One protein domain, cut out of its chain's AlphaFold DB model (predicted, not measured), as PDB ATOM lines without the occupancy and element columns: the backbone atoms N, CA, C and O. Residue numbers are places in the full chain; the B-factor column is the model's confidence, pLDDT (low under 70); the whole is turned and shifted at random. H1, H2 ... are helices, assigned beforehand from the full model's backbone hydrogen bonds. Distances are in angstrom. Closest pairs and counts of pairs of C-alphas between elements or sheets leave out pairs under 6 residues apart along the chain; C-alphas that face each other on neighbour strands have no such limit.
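Overview. This is residues 82 to 166 of the 170 residues of an uncharacterized protein of Planctomycetes bacterium (UniProt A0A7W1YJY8). Two long helices, H1 and then H2, run side by side in opposite directions like a long narrow U, the chain folding back through residues 118 to 124, and the two helices hold 78 of the 85 printed residues. H2 is the longer. The printed part has 85 residues, no named strand, and is all helix. It is extended, a rod spanning 68 by 21 by 6 A, with a radius of gyration of the C-alphas of 19.8 A.

Along the chain. H1, residues 82 to 117, begins at C-alpha 82 (73.582, 50.672, 95.520) and is 51.8 A long. H2, residues 125 to 166, is 60.6 A long and ends at C-alpha 166 (84.251, 46.205, 76.461).

Arrangement. H1 and H2 are near each other, with 15 pairs of C-alphas within 10 A, the closest at 8.2 A. In both helices every O i to N i+4 pair is within hydrogen-bond range.

Size, cuts and confidence. The C-alphas of Glu 121 and Arg 166, the two farthest apart, are 68.6 A apart. The printed part has no cut, and the link is short. Residues 82 to 89, 117 to 124 and 151 to 166 stand free. Mean pLDDT of the printed part is 72.0; 25 residues are under 70, among them 119 to 123 and 161 to 166.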
ATOM      1  N   LEU A  82      73.866  49.310  95.966       65.25
ATOM      2  CA  LEU A  82      73.582  50.672  95.520       65.25
ATOM      3  C   LEU A  82      72.977  50.727  94.107       65.25
ATOM      4  O   LEU A  82      72.003  51.444  93.891       65.25
ATOM      5  N   GLU A  83      73.509  49.967  93.146       68.81
ATOM      6  CA  GLU A  83      72.961  49.899  91.782       68.81
ATOM      7  C   GLU A  83      71.575  49.251  91.764       68.81
ATOM      8  O   GLU A  83      70.670  49.751  91.094       68.81
ATOM      9  N   ARG A  84      71.362  48.184  92.551       68.31
ATOM     10  CA  ARG A  84      70.023  47.584  92.706       68.31
ATOM     11  C   ARG A  84      69.048  48.585  93.303       68.31
ATOM     12  O   ARG A  84      67.939  48.725  92.788       68.31
ATOM     13  N   PHE A  85      69.464  49.298  94.348       68.25
ATOM     14  CA  PHE A  85      68.654  50.337  94.969       68.25
ATOM     15  C   PHE A  85      68.308  51.449  93.973       68.25
ATOM     16  O   PHE A  85      67.141  51.815  93.862       68.25
ATOM     17  N   ALA A  86      69.277  51.928  93.190       70.12
ATOM     18  CA  ALA A  86      69.055  52.959  92.180       70.12
ATOM     19  C   ALA A  86      68.073  52.500  91.089       70.12
ATOM     20  O   ALA A  86      67.151  53.236  90.743       70.12
ATOM     21  N   VAL A  87      68.203  51.270  90.584       75.00
ATOM     22  CA  VAL A  87      67.272  50.713  89.586       75.00
ATOM     23  C   VAL A  87      65.859  50.577  90.156       75.00
ATOM     24  O   VAL A  87      64.886  50.916  89.476       75.00
ATOM     25  N   VAL A  88      65.730  50.096  91.396       74.88
ATOM     26  CA  VAL A  88      64.435  49.990  92.081       74.88
ATOM     27  C   VAL A  88      63.826  51.377  92.284       74.88
ATOM     28  O   VAL A  88      62.665  51.564  91.934       74.88
ATOM     29  N   LEU A  89      64.605  52.353  92.756       77.38
ATOM     30  CA  LEU A  89      64.170  53.735  92.969       77.38
ATOM     31  C   LEU A  89      63.699  54.397  91.666       77.38
ATOM     32  O   LEU A  89      62.642  55.020  91.627       77.38
ATOM     33  N   ILE A  90      64.444  54.226  90.573       76.44
ATOM     34  CA  ILE A  90      64.070  54.770  89.262       76.44
ATOM     35  C   ILE A  90      62.763  54.132  88.764       76.44
ATOM     36  O   ILE A  90      61.879  54.842  88.282       76.44
ATOM     37  N   ARG A  91      62.602  52.807  88.897       75.81
ATOM     38  CA  ARG A  91      61.358  52.117  88.510       75.81
ATOM     39  C   ARG A  91      60.162  52.563  89.340       75.81
ATOM     40  O   ARG A  91      59.091  52.780  88.776       75.81
ATOM     41  N   THR A  92      60.327  52.694  90.654       76.19
ATOM     42  CA  THR A  92      59.234  53.113  91.535       76.19
ATOM     43  C   THR A  92      58.838  54.557  91.255       76.19
ATOM     44  O   THR A  92      57.651  54.813  91.079       76.19
ATOM     45  N   MET A  93      59.791  55.479  91.084       79.88
ATOM     46  CA  MET A  93      59.482  56.858  90.686       79.88
ATOM     47  C   MET A  93      58.749  56.922  89.340       79.88
ATOM     48  O   MET A  93      57.751  57.632  89.226       79.88
ATOM     49  N   GLY A  94      59.186  56.138  88.348       76.75
ATOM     50  CA  GLY A  94      58.510  56.046  87.052       76.75
ATOM     51  C   GLY A  94      57.063  55.550  87.163       76.75
ATOM     52  O   GLY A  94      56.158  56.147  86.578       76.75
ATOM     53  N   MET A  95      56.815  54.508  87.965       80.31
ATOM     54  CA  MET A  95      55.454  54.027  88.244       80.31
ATOM     55  C   MET A  95      54.598  55.088  88.944       80.31
ATOM     56  O   MET A  95      53.457  55.304  88.539       80.31
ATOM     57  N   PHE A  96      55.139  55.783  89.950       73.44
ATOM     58  CA  PHE A  96      54.416  56.841  90.663       73.44
ATOM     59  C   PHE A  96      54.031  58.001  89.742       73.44
ATOM     60  O   PHE A  96      52.897  58.474  89.813       73.44
ATOM     61  N   MET A  97      54.928  58.434  88.851       78.44
ATOM     62  CA  MET A  97      54.619  59.496  87.888       78.44
ATOM     63  C   MET A  97      53.538  59.071  86.886       78.44
ATOM     64  O   MET A  97      52.629  59.855  86.619       78.44
ATOM     65  N   MET A  98      53.576  57.831  86.381       77.75
ATOM     66  CA  MET A  98      52.518  57.311  85.501       77.75
ATOM     67  C   MET A  98      51.158  57.235  86.205       77.75
ATOM     68  O   MET A  98      50.162  57.716  85.668       77.75
ATOM     69  N   VAL A  99      51.108  56.652  87.408       82.62
ATOM     70  CA  VAL A  99      49.856  56.491  88.168       82.62
ATOM     71  C   VAL A  99      49.295  57.849  88.586       82.62
ATOM     72  O   VAL A  99      48.109  58.105  88.389       82.62
ATOM     73  N   GLY A 100      50.139  58.743  89.110       77.12
ATOM     74  CA  GLY A 100      49.742  60.101  89.480       77.12
ATOM     75  C   GLY A 100      49.218  60.896  88.282       77.12
ATOM     76  O   GLY A 100      48.182  61.550  88.392       77.12
ATOM     77  N   GLY A 101      49.875  60.771  87.123       77.69
ATOM     78  CA  GLY A 101      49.411  61.358  85.867       77.69
ATOM     79  C   GLY A 101      48.034  60.837  85.454       77.69
ATOM     80  O   GLY A 101      47.144  61.633  85.171       77.69
ATOM     81  N   LEU A 102      47.819  59.518  85.489       81.44
ATOM     82  CA  LEU A 102      46.535  58.910  85.129       81.44
ATOM     83  C   LEU A 102      45.393  59.370  86.046       81.44
ATOM     84  O   LEU A 102      44.336  59.763  85.558       81.44
ATOM     85  N   ILE A 103      45.610  59.365  87.367       77.69
ATOM     86  CA  ILE A 103      44.612  59.824  88.347       77.69
ATOM     87  C   ILE A 103      44.270  61.298  88.110       77.69
ATOM     88  O   ILE A 103      43.095  61.665  88.091       77.69
ATOM     89  N   TYR A 104      45.286  62.139  87.901       78.31
ATOM     90  CA  TYR A 104      45.099  63.565  87.652       78.31
ATOM     91  C   TYR A 104      44.271  63.831  86.384       78.31
ATOM     92  O   TYR A 104      43.404  64.706  86.390       78.31
ATOM     93  N   ILE A 105      44.467  63.042  85.323       66.56
ATOM     94  CA  ILE A 105      43.677  63.131  84.082       66.56
ATOM     95  C   ILE A 105      42.228  62.742  84.320       66.56
ATOM     96  O   ILE A 105      41.336  63.473  83.896       66.56
ATOM     97  N   THR A 106      41.983  61.611  84.985       77.50
ATOM     98  CA  THR A 106      40.620  61.165  85.295       77.50
ATOM     99  C   THR A 106      39.887  62.241  86.085       77.50
ATOM    100  O   THR A 106      38.778  62.625  85.721       77.50
ATOM    101  N   TYR A 107      40.558  62.818  87.084       82.56
ATOM    102  CA  TYR A 107      40.019  63.909  87.885       82.56
ATOM    103  C   TYR A 107      39.695  65.157  87.047       82.56
ATOM    104  O   TYR A 107      38.593  65.698  87.148       82.56
ATOM    105  N   ILE A 108      40.615  65.623  86.192       75.12
ATOM    106  CA  ILE A 108      40.351  66.775  85.312       75.12
ATOM    107  C   ILE A 108      39.213  66.472  84.337       75.12
ATOM    108  O   ILE A 108      38.353  67.327  84.129       75.12
ATOM    109  N   GLY A 109      39.199  65.278  83.746       74.44
ATOM    110  CA  GLY A 109      38.176  64.845  82.802       74.44
ATOM    111  C   GLY A 109      36.785  64.842  83.430       74.44
ATOM    112  O   GLY A 109      35.849  65.407  82.858       74.44
ATOM    113  N   GLU A 110      36.651  64.284  84.634       79.88
ATOM    114  CA  GLU A 110      35.407  64.327  85.410       79.88
ATOM    115  C   GLU A 110      35.004  65.763  85.741       79.88
ATOM    116  O   GLU A 110      33.850  66.151  85.551       79.88
ATOM    117  N   ASN A 111      35.959  66.585  86.180       75.56
ATOM    118  CA  ASN A 111      35.678  67.952  86.583       75.56
ATOM    119  C   ASN A 111      35.228  68.828  85.399       75.56
ATOM    120  O   ASN A 111      34.265  69.583  85.509       75.56
ATOM    121  N   MET A 112      35.867  68.674  84.239       65.31
ATOM    122  CA  MET A 112      35.486  69.340  82.989       65.31
ATOM    123  C   MET A 112      34.118  68.864  82.489       65.31
ATOM    124  O   MET A 112      33.312  69.687  82.058       65.31
ATOM    125  N   THR A 113      33.820  67.563  82.594       69.19
ATOM    126  CA  THR A 113      32.509  66.997  82.218       69.19
ATOM    127  C   THR A 113      31.400  67.530  83.120       69.19
ATOM    128  O   THR A 113      30.330  67.883  82.632       69.19
ATOM    129  N   ARG A 114      31.670  67.661  84.423       73.94
ATOM    130  CA  ARG A 114      30.749  68.251  85.397       73.94
ATOM    131  C   ARG A 114      30.473  69.726  85.108       73.94
ATOM    132  O   ARG A 114      29.315  70.112  85.007       73.94
ATOM    133  N   ILE A 115      31.519  70.527  84.889       67.81
ATOM    134  CA  ILE A 115      31.381  71.953  84.545       67.81
ATOM    135  C   ILE A 115      30.632  72.130  83.216       67.81
ATOM    136  O   ILE A 115      29.811  73.037  83.087       67.81
ATOM    137  N   ALA A 116      30.901  71.274  82.226       62.88
ATOM    138  CA  ALA A 116      30.170  71.279  80.966       62.88
ATOM    139  C   ALA A 116      28.696  70.912  81.188       62.88
ATOM    140  O   ALA A 116      27.839  71.633  80.692       62.88
ATOM    141  N   GLY A 117      28.427  69.867  81.982       64.25
ATOM    142  CA  GLY A 117      27.107  69.392  82.411       64.25
ATOM    143  C   GLY A 117      26.244  70.465  83.072       64.25
ATOM    144  O   GLY A 117      25.074  70.617  82.738       64.25
ATOM    145  N   GLU A 118      26.846  71.263  83.951       73.62
ATOM    146  CA  GLU A 118      26.186  72.378  84.642       73.62
ATOM    147  C   GLU A 118      25.911  73.589  83.726       73.62
ATOM    148  O   GLU A 118      25.145  74.475  84.097       73.62
ATOM    149  N   ARG A 119      26.508  73.654  82.524       57.69
ATOM    150  CA  ARG A 119      26.388  74.791  81.586       57.69
ATOM    151  C   ARG A 119      25.807  74.429  80.209       57.69
ATOM    152  O   ARG A 119      25.882  75.253  79.293       57.69
ATOM    153  N   ILE A 120      25.231  73.231  80.041       51.34
ATOM    154  CA  ILE A 120      24.798  72.684  78.732       51.34
ATOM    155  C   ILE A 120      23.777  73.566  77.998       51.34
ATOM    156  O   ILE A 120      23.720  73.517  76.772       51.34
ATOM    157  N   GLU A 121      23.047  74.452  78.674       56.00
ATOM    158  CA  GLU A 121      22.120  75.355  77.977       56.00
ATOM    159  C   GLU A 121      22.812  76.422  77.100       56.00
ATOM    160  O   GLU A 121      22.155  77.024  76.255       56.00
ATOM    161  N   LEU A 122      24.131  76.653  77.231       57.25
ATOM    162  CA  LEU A 122      24.816  77.780  76.566       57.25
ATOM    163  C   LEU A 122      26.119  77.437  75.821       57.25
ATOM    164  O   LEU A 122      26.697  78.316  75.176       57.25
ATOM    165  N   VAL A 123      26.617  76.197  75.879       60.53
ATOM    166  CA  VAL A 123      27.947  75.867  75.332       60.53
ATOM    167  C   VAL A 123      27.843  75.074  74.031       60.53
ATOM    168  O   VAL A 123      27.362  73.947  73.996       60.53
ATOM    169  N   ASN A 124      28.358  75.663  72.948       74.00
ATOM    170  CA  ASN A 124      28.417  75.028  71.634       74.00
ATOM    171  C   ASN A 124      29.238  73.711  71.702       74.00
ATOM    172  O   ASN A 124      30.447  73.768  71.970       74.00
ATOM    173  N   PRO A 125      28.631  72.541  71.422       72.00
ATOM    174  CA  PRO A 125      29.259  71.229  71.598       72.00
ATOM    175  C   PRO A 125      30.510  71.038  70.730       72.00
ATOM    176  O   PRO A 125      31.432  70.311  71.102       72.00
ATOM    177  N   THR A 126      30.603  71.743  69.601       77.44
ATOM    178  CA  THR A 126      31.771  71.694  68.717       77.44
ATOM    179  C   THR A 126      33.011  72.291  69.383       77.44
ATOM    180  O   THR A 126      34.104  71.752  69.227       77.44
ATOM    181  N   ARG A 127      32.863  73.363  70.178       69.81
ATOM    182  CA  ARG A 127      33.997  73.983  70.889       69.81
ATOM    183  C   ARG A 127      34.537  73.073  71.989       69.81
ATOM    184  O   ARG A 127      35.749  72.974  72.144       69.81
ATOM    185  N   VAL A 128      33.651  72.376  72.701       71.12
ATOM    186  CA  VAL A 128      34.038  71.411  73.743       71.12
ATOM    187  C   VAL A 128      34.844  70.265  73.138       71.12
ATOM    188  O   VAL A 128      35.904  69.924  73.656       71.12
ATOM    189  N   LYS A 129      34.399  69.730  71.995       74.44
ATOM    190  CA  LYS A 129      35.135  68.687  71.273       74.44
ATOM    191  C   LYS A 129      36.542  69.147  70.880       74.44
ATOM    192  O   LYS A 129      37.499  68.425  71.124       74.44
ATOM    193  N   VAL A 130      36.677  70.355  70.325       76.06
ATOM    194  CA  VAL A 130      37.984  70.910  69.922       76.06
ATOM    195  C   VAL A 130      38.927  71.070  71.116       76.06
ATOM    196  O   VAL A 130      40.093  70.700  71.018       76.06
ATOM    197  N   ILE A 131      38.438  71.580  72.251       74.44
ATOM    198  CA  ILE A 131      39.256  71.719  73.467       74.44
ATOM    199  C   ILE A 131      39.766  70.349  73.926       74.44
ATOM    200  O   ILE A 131      40.936  70.226  74.282       74.44
ATOM    201  N   TRP A 132      38.930  69.312  73.868       78.50
ATOM    202  CA  TRP A 132      39.345  67.965  74.254       78.50
ATOM    203  C   TRP A 132      40.407  67.393  73.298       78.50
ATOM    204  O   TRP A 132      41.423  66.867  73.735       78.50
ATOM    205  N   GLU A 133      40.256  67.564  71.988       75.62
ATOM    206  CA  GLU A 133      41.290  67.120  71.040       75.62
ATOM    207  C   GLU A 133      42.643  67.816  71.294       75.62
ATOM    208  O   GLU A 133      43.688  67.169  71.280       75.62
ATOM    209  N   ILE A 134      42.637  69.117  71.616       70.75
ATOM    210  CA  ILE A 134      43.863  69.870  71.937       70.75
ATOM    211  C   ILE A 134      44.501  69.373  73.238       70.75
ATOM    212  O   ILE A 134      45.714  69.167  73.288       70.75
ATOM    213  N   VAL A 135      43.704  69.172  74.291       75.50
ATOM    214  CA  VAL A 135      44.206  68.678  75.583       75.50
ATOM    215  C   VAL A 135      44.783  67.270  75.431       75.50
ATOM    216  O   VAL A 135      45.851  66.989  75.971       75.50
ATOM    217  N   ARG A 136      44.126  66.404  74.652       77.56
ATOM    218  CA  ARG A 136      44.615  65.055  74.354       77.56
ATOM    219  C   ARG A 136      45.931  65.087  73.575       77.56
ATOM    220  O   ARG A 136      46.877  64.419  73.973       77.56
ATOM    221  N   LEU A 137      46.029  65.918  72.536       78.19
ATOM    222  CA  LEU A 137      47.257  66.078  71.753       78.19
ATOM    223  C   LEU A 137      48.427  66.592  72.605       78.19
ATOM    224  O   LEU A 137      49.534  66.060  72.529       78.19
ATOM    225  N   ALA A 138      48.193  67.619  73.425       70.06
ATOM    226  CA  ALA A 138      49.212  68.158  74.322       70.06
ATOM    227  C   ALA A 138      49.697  67.097  75.326       70.06
ATOM    228  O   ALA A 138      50.888  67.027  75.627       70.06
ATOM    229  N   PHE A 139      48.793  66.243  75.804       69.12
ATOM    230  CA  PHE A 139      49.126  65.142  76.697       69.12
ATOM    231  C   PHE A 139      49.965  64.057  76.016       69.12
ATOM    232  O   PHE A 139      51.011  63.681  76.547       69.12
ATOM    233  N   ASP A 140      49.549  63.597  74.835       74.50
ATOM    234  CA  ASP A 140      50.282  62.588  74.066       74.50
ATOM    235  C   ASP A 140      51.719  63.061  73.777       74.50
ATOM    236  O   ASP A 140      52.669  62.281  73.873       74.50
ATOM    237  N   LEU A 141      51.904  64.365  73.527       71.44
ATOM    238  CA  LEU A 141      53.220  64.992  73.379       71.44
ATOM    239  C   LEU A 141      54.041  64.991  74.678       71.44
ATOM    240  O   LEU A 141      55.230  64.675  74.639       71.44
ATOM    241  N   VAL A 142      53.438  65.320  75.826       74.31
ATOM    242  CA  VAL A 142      54.137  65.316  77.127       74.31
ATOM    243  C   VAL A 142      54.547  63.899  77.522       74.31
ATOM    244  O   VAL A 142      55.706  63.677  77.870       74.31
ATOM    245  N   VAL A 143      53.637  62.924  77.429       75.12
ATOM    246  CA  VAL A 143      53.946  61.518  77.731       75.12
ATOM    247  C   VAL A 143      54.989  60.976  76.766       75.12
ATOM    248  O   VAL A 143      55.956  60.358  77.208       75.12
ATOM    249  N   GLY A 144      54.839  61.247  75.467       76.62
ATOM    250  CA  GLY A 144      55.833  60.886  74.460       76.62
ATOM    251  C   GLY A 144      57.212  61.455  74.793       76.62
ATOM    252  O   GLY A 144      58.193  60.715  74.797       76.62
ATOM    253  N   GLY A 145      57.290  62.736  75.165       75.94
ATOM    254  CA  GLY A 145      58.536  63.394  75.566       75.94
ATOM    255  C   GLY A 145      59.183  62.772  76.806       75.94
ATOM    256  O   GLY A 145      60.385  62.504  76.801       75.94
ATOM    257  N   VAL A 146      58.397  62.477  77.846       77.25
ATOM    258  CA  VAL A 146      58.895  61.818  79.067       77.25
ATOM    259  C   VAL A 146      59.396  60.405  78.764       77.25
ATOM    260  O   VAL A 146      60.479  60.032  79.215       77.25
ATOM    261  N   MET A 147      58.657  59.629  77.967       75.19
ATOM    262  CA  MET A 147      59.053  58.271  77.586       75.19
ATOM    263  C   MET A 147      60.331  58.261  76.739       75.19
ATOM    264  O   MET A 147      61.195  57.416  76.966       75.19
ATOM    265  N   ILE A 148      60.490  59.215  75.813       74.06
ATOM    266  CA  ILE A 148      61.716  59.377  75.017       74.06
ATOM    267  C   ILE A 148      62.896  59.752  75.918       74.06
ATOM    268  O   ILE A 148      63.929  59.091  75.857       74.06
ATOM    269  N   GLY A 149      62.745  60.758  76.785       72.94
ATOM    270  CA  GLY A 149      63.816  61.177  77.697       72.94
ATOM    271  C   GLY A 149      64.226  60.066  78.669       72.94
ATOM    272  O   GLY A 149      65.413  59.870  78.949       72.94
ATOM    273  N   TYR A 150      63.254  59.278  79.135       74.44
ATOM    274  CA  TYR A 150      63.507  58.091  79.944       74.44
ATOM    275  C   TYR A 150      64.271  57.018  79.161       74.44
ATOM    276  O   TYR A 150      65.277  56.501  79.649       74.44
ATOM    277  N   ALA A 151      63.840  56.711  77.934       72.50
ATOM    278  CA  ALA A 151      64.506  55.743  77.070       72.50
ATOM    279  C   ALA A 151      65.938  56.175  76.720       72.50
ATOM    280  O   ALA A 151      66.843  55.347  76.754       72.50
ATOM    281  N   GLU A 152      66.168  57.461  76.450       74.38
ATOM    282  CA  GLU A 152      67.501  58.011  76.197       74.38
ATOM    283  C   GLU A 152      68.402  57.881  77.431       74.38
ATOM    284  O   GLU A 152      69.545  57.438  77.327       74.38
ATOM    285  N   SER A 153      67.879  58.215  78.611       70.19
ATOM    286  CA  SER A 153      68.616  58.092  79.873       70.19
ATOM    287  C   SER A 153      68.972  56.634  80.177       70.19
ATOM    288  O   SER A 153      70.102  56.337  80.569       70.19
ATOM    289  N   LEU A 154      68.040  55.708  79.931       73.62
ATOM    290  CA  LEU A 154      68.265  54.271  80.068       73.62
ATOM    291  C   LEU A 154      69.294  53.768  79.051       73.62
ATOM    292  O   LEU A 154      70.210  53.041  79.425       73.62
ATOM    293  N   ALA A 155      69.186  54.184  77.788       70.06
ATOM    294  CA  ALA A 155      70.133  53.826  76.740       70.06
ATOM    295  C   ALA A 155      71.542  54.330  77.069       70.06
ATOM    296  O   ALA A 155      72.492  53.563  76.970       70.06
ATOM    297  N   ARG A 156      71.692  55.573  77.545       68.56
ATOM    298  CA  ARG A 156      72.987  56.109  78.001       68.56
ATOM    299  C   ARG A 156      73.546  55.323  79.182       68.56
ATOM    300  O   ARG A 156      74.733  55.017  79.182       68.56
ATOM    301  N   CYS A 157      72.705  54.959  80.148       72.69
ATOM    302  CA  CYS A 157      73.105  54.135  81.289       72.69
ATOM    303  C   CYS A 157      73.597  52.744  80.845       72.69
ATOM    304  O   CYS A 157      74.677  52.307  81.239       72.69
ATOM    305  N   VAL A 158      72.851  52.078  79.957       69.69
ATOM    306  CA  VAL A 158      73.210  50.761  79.408       69.69
ATOM    307  C   VAL A 158      74.475  50.838  78.554       69.69
ATOM    308  O   VAL A 158      75.384  50.036  78.754       69.69
ATOM    309  N   CYS A 159      74.575  51.805  77.639       70.75
ATOM    310  CA  CYS A 159      75.758  52.001  76.802       70.75
ATOM    311  C   CYS A 159      76.999  52.293  77.647       70.75
ATOM    312  O   CYS A 159      78.043  51.706  77.396       70.75
ATOM    313  N   TRP A 160      76.881  53.122  78.689       71.88
ATOM    314  CA  TRP A 160      77.971  53.364  79.635       71.88
ATOM    315  C   TRP A 160      78.393  52.087  80.377       71.88
ATOM    316  O   TRP A 160      79.588  51.834  80.531       71.88
ATOM    317  N   GLY A 161      77.433  51.244  80.775       68.62
ATOM    318  CA  GLY A 161      77.713  49.926  81.350       68.62
ATOM    319  C   GLY A 161      78.434  48.982  80.375       68.62
ATOM    320  O   GLY A 161      79.390  48.313  80.760       68.62
ATOM    321  N   ILE A 162      78.026  48.961  79.101       64.81
ATOM    322  CA  ILE A 162      78.639  48.128  78.051       64.81
ATOM    323  C   ILE A 162      80.042  48.623  77.683       64.81
ATOM    324  O   ILE A 162      80.952  47.806  77.570       64.81
ATOM    325  N   ASP A 163      80.239  49.932  77.512       66.88
ATOM    326  CA  ASP A 163      81.543  50.518  77.176       66.88
ATOM    327  C   ASP A 163      82.578  50.246  78.267       66.88
ATOM    328  O   ASP A 163      83.734  49.951  77.962       66.88
ATOM    329  N   ARG A 164      82.166  50.267  79.539       56.09
ATOM    330  CA  ARG A 164      83.029  49.823  80.640       56.09
ATOM    331  C   ARG A 164      83.340  48.329  80.583       56.09
ATOM    332  O   ARG A 164      84.455  47.949  80.905       56.09
ATOM    333  N   GLY A 165      82.399  47.497  80.136       56.56
ATOM    334  CA  GLY A 165      82.603  46.054  79.983       56.56
ATOM    335  C   GLY A 165      83.390  45.624  78.735       56.56
ATOM    336  O   GLY A 165      83.793  44.467  78.656       56.56
ATOM    337  N   ARG A 166      83.588  46.511  77.747       57.12
ATOM    338  CA  ARG A 166      84.251  46.205  76.461       57.12
ATOM    339  C   ARG A 166      85.687  46.697  76.334       57.12
ATOM    340  O   ARG A 166      86.339  46.333  75.355       57.12
TER     341      ARG A 166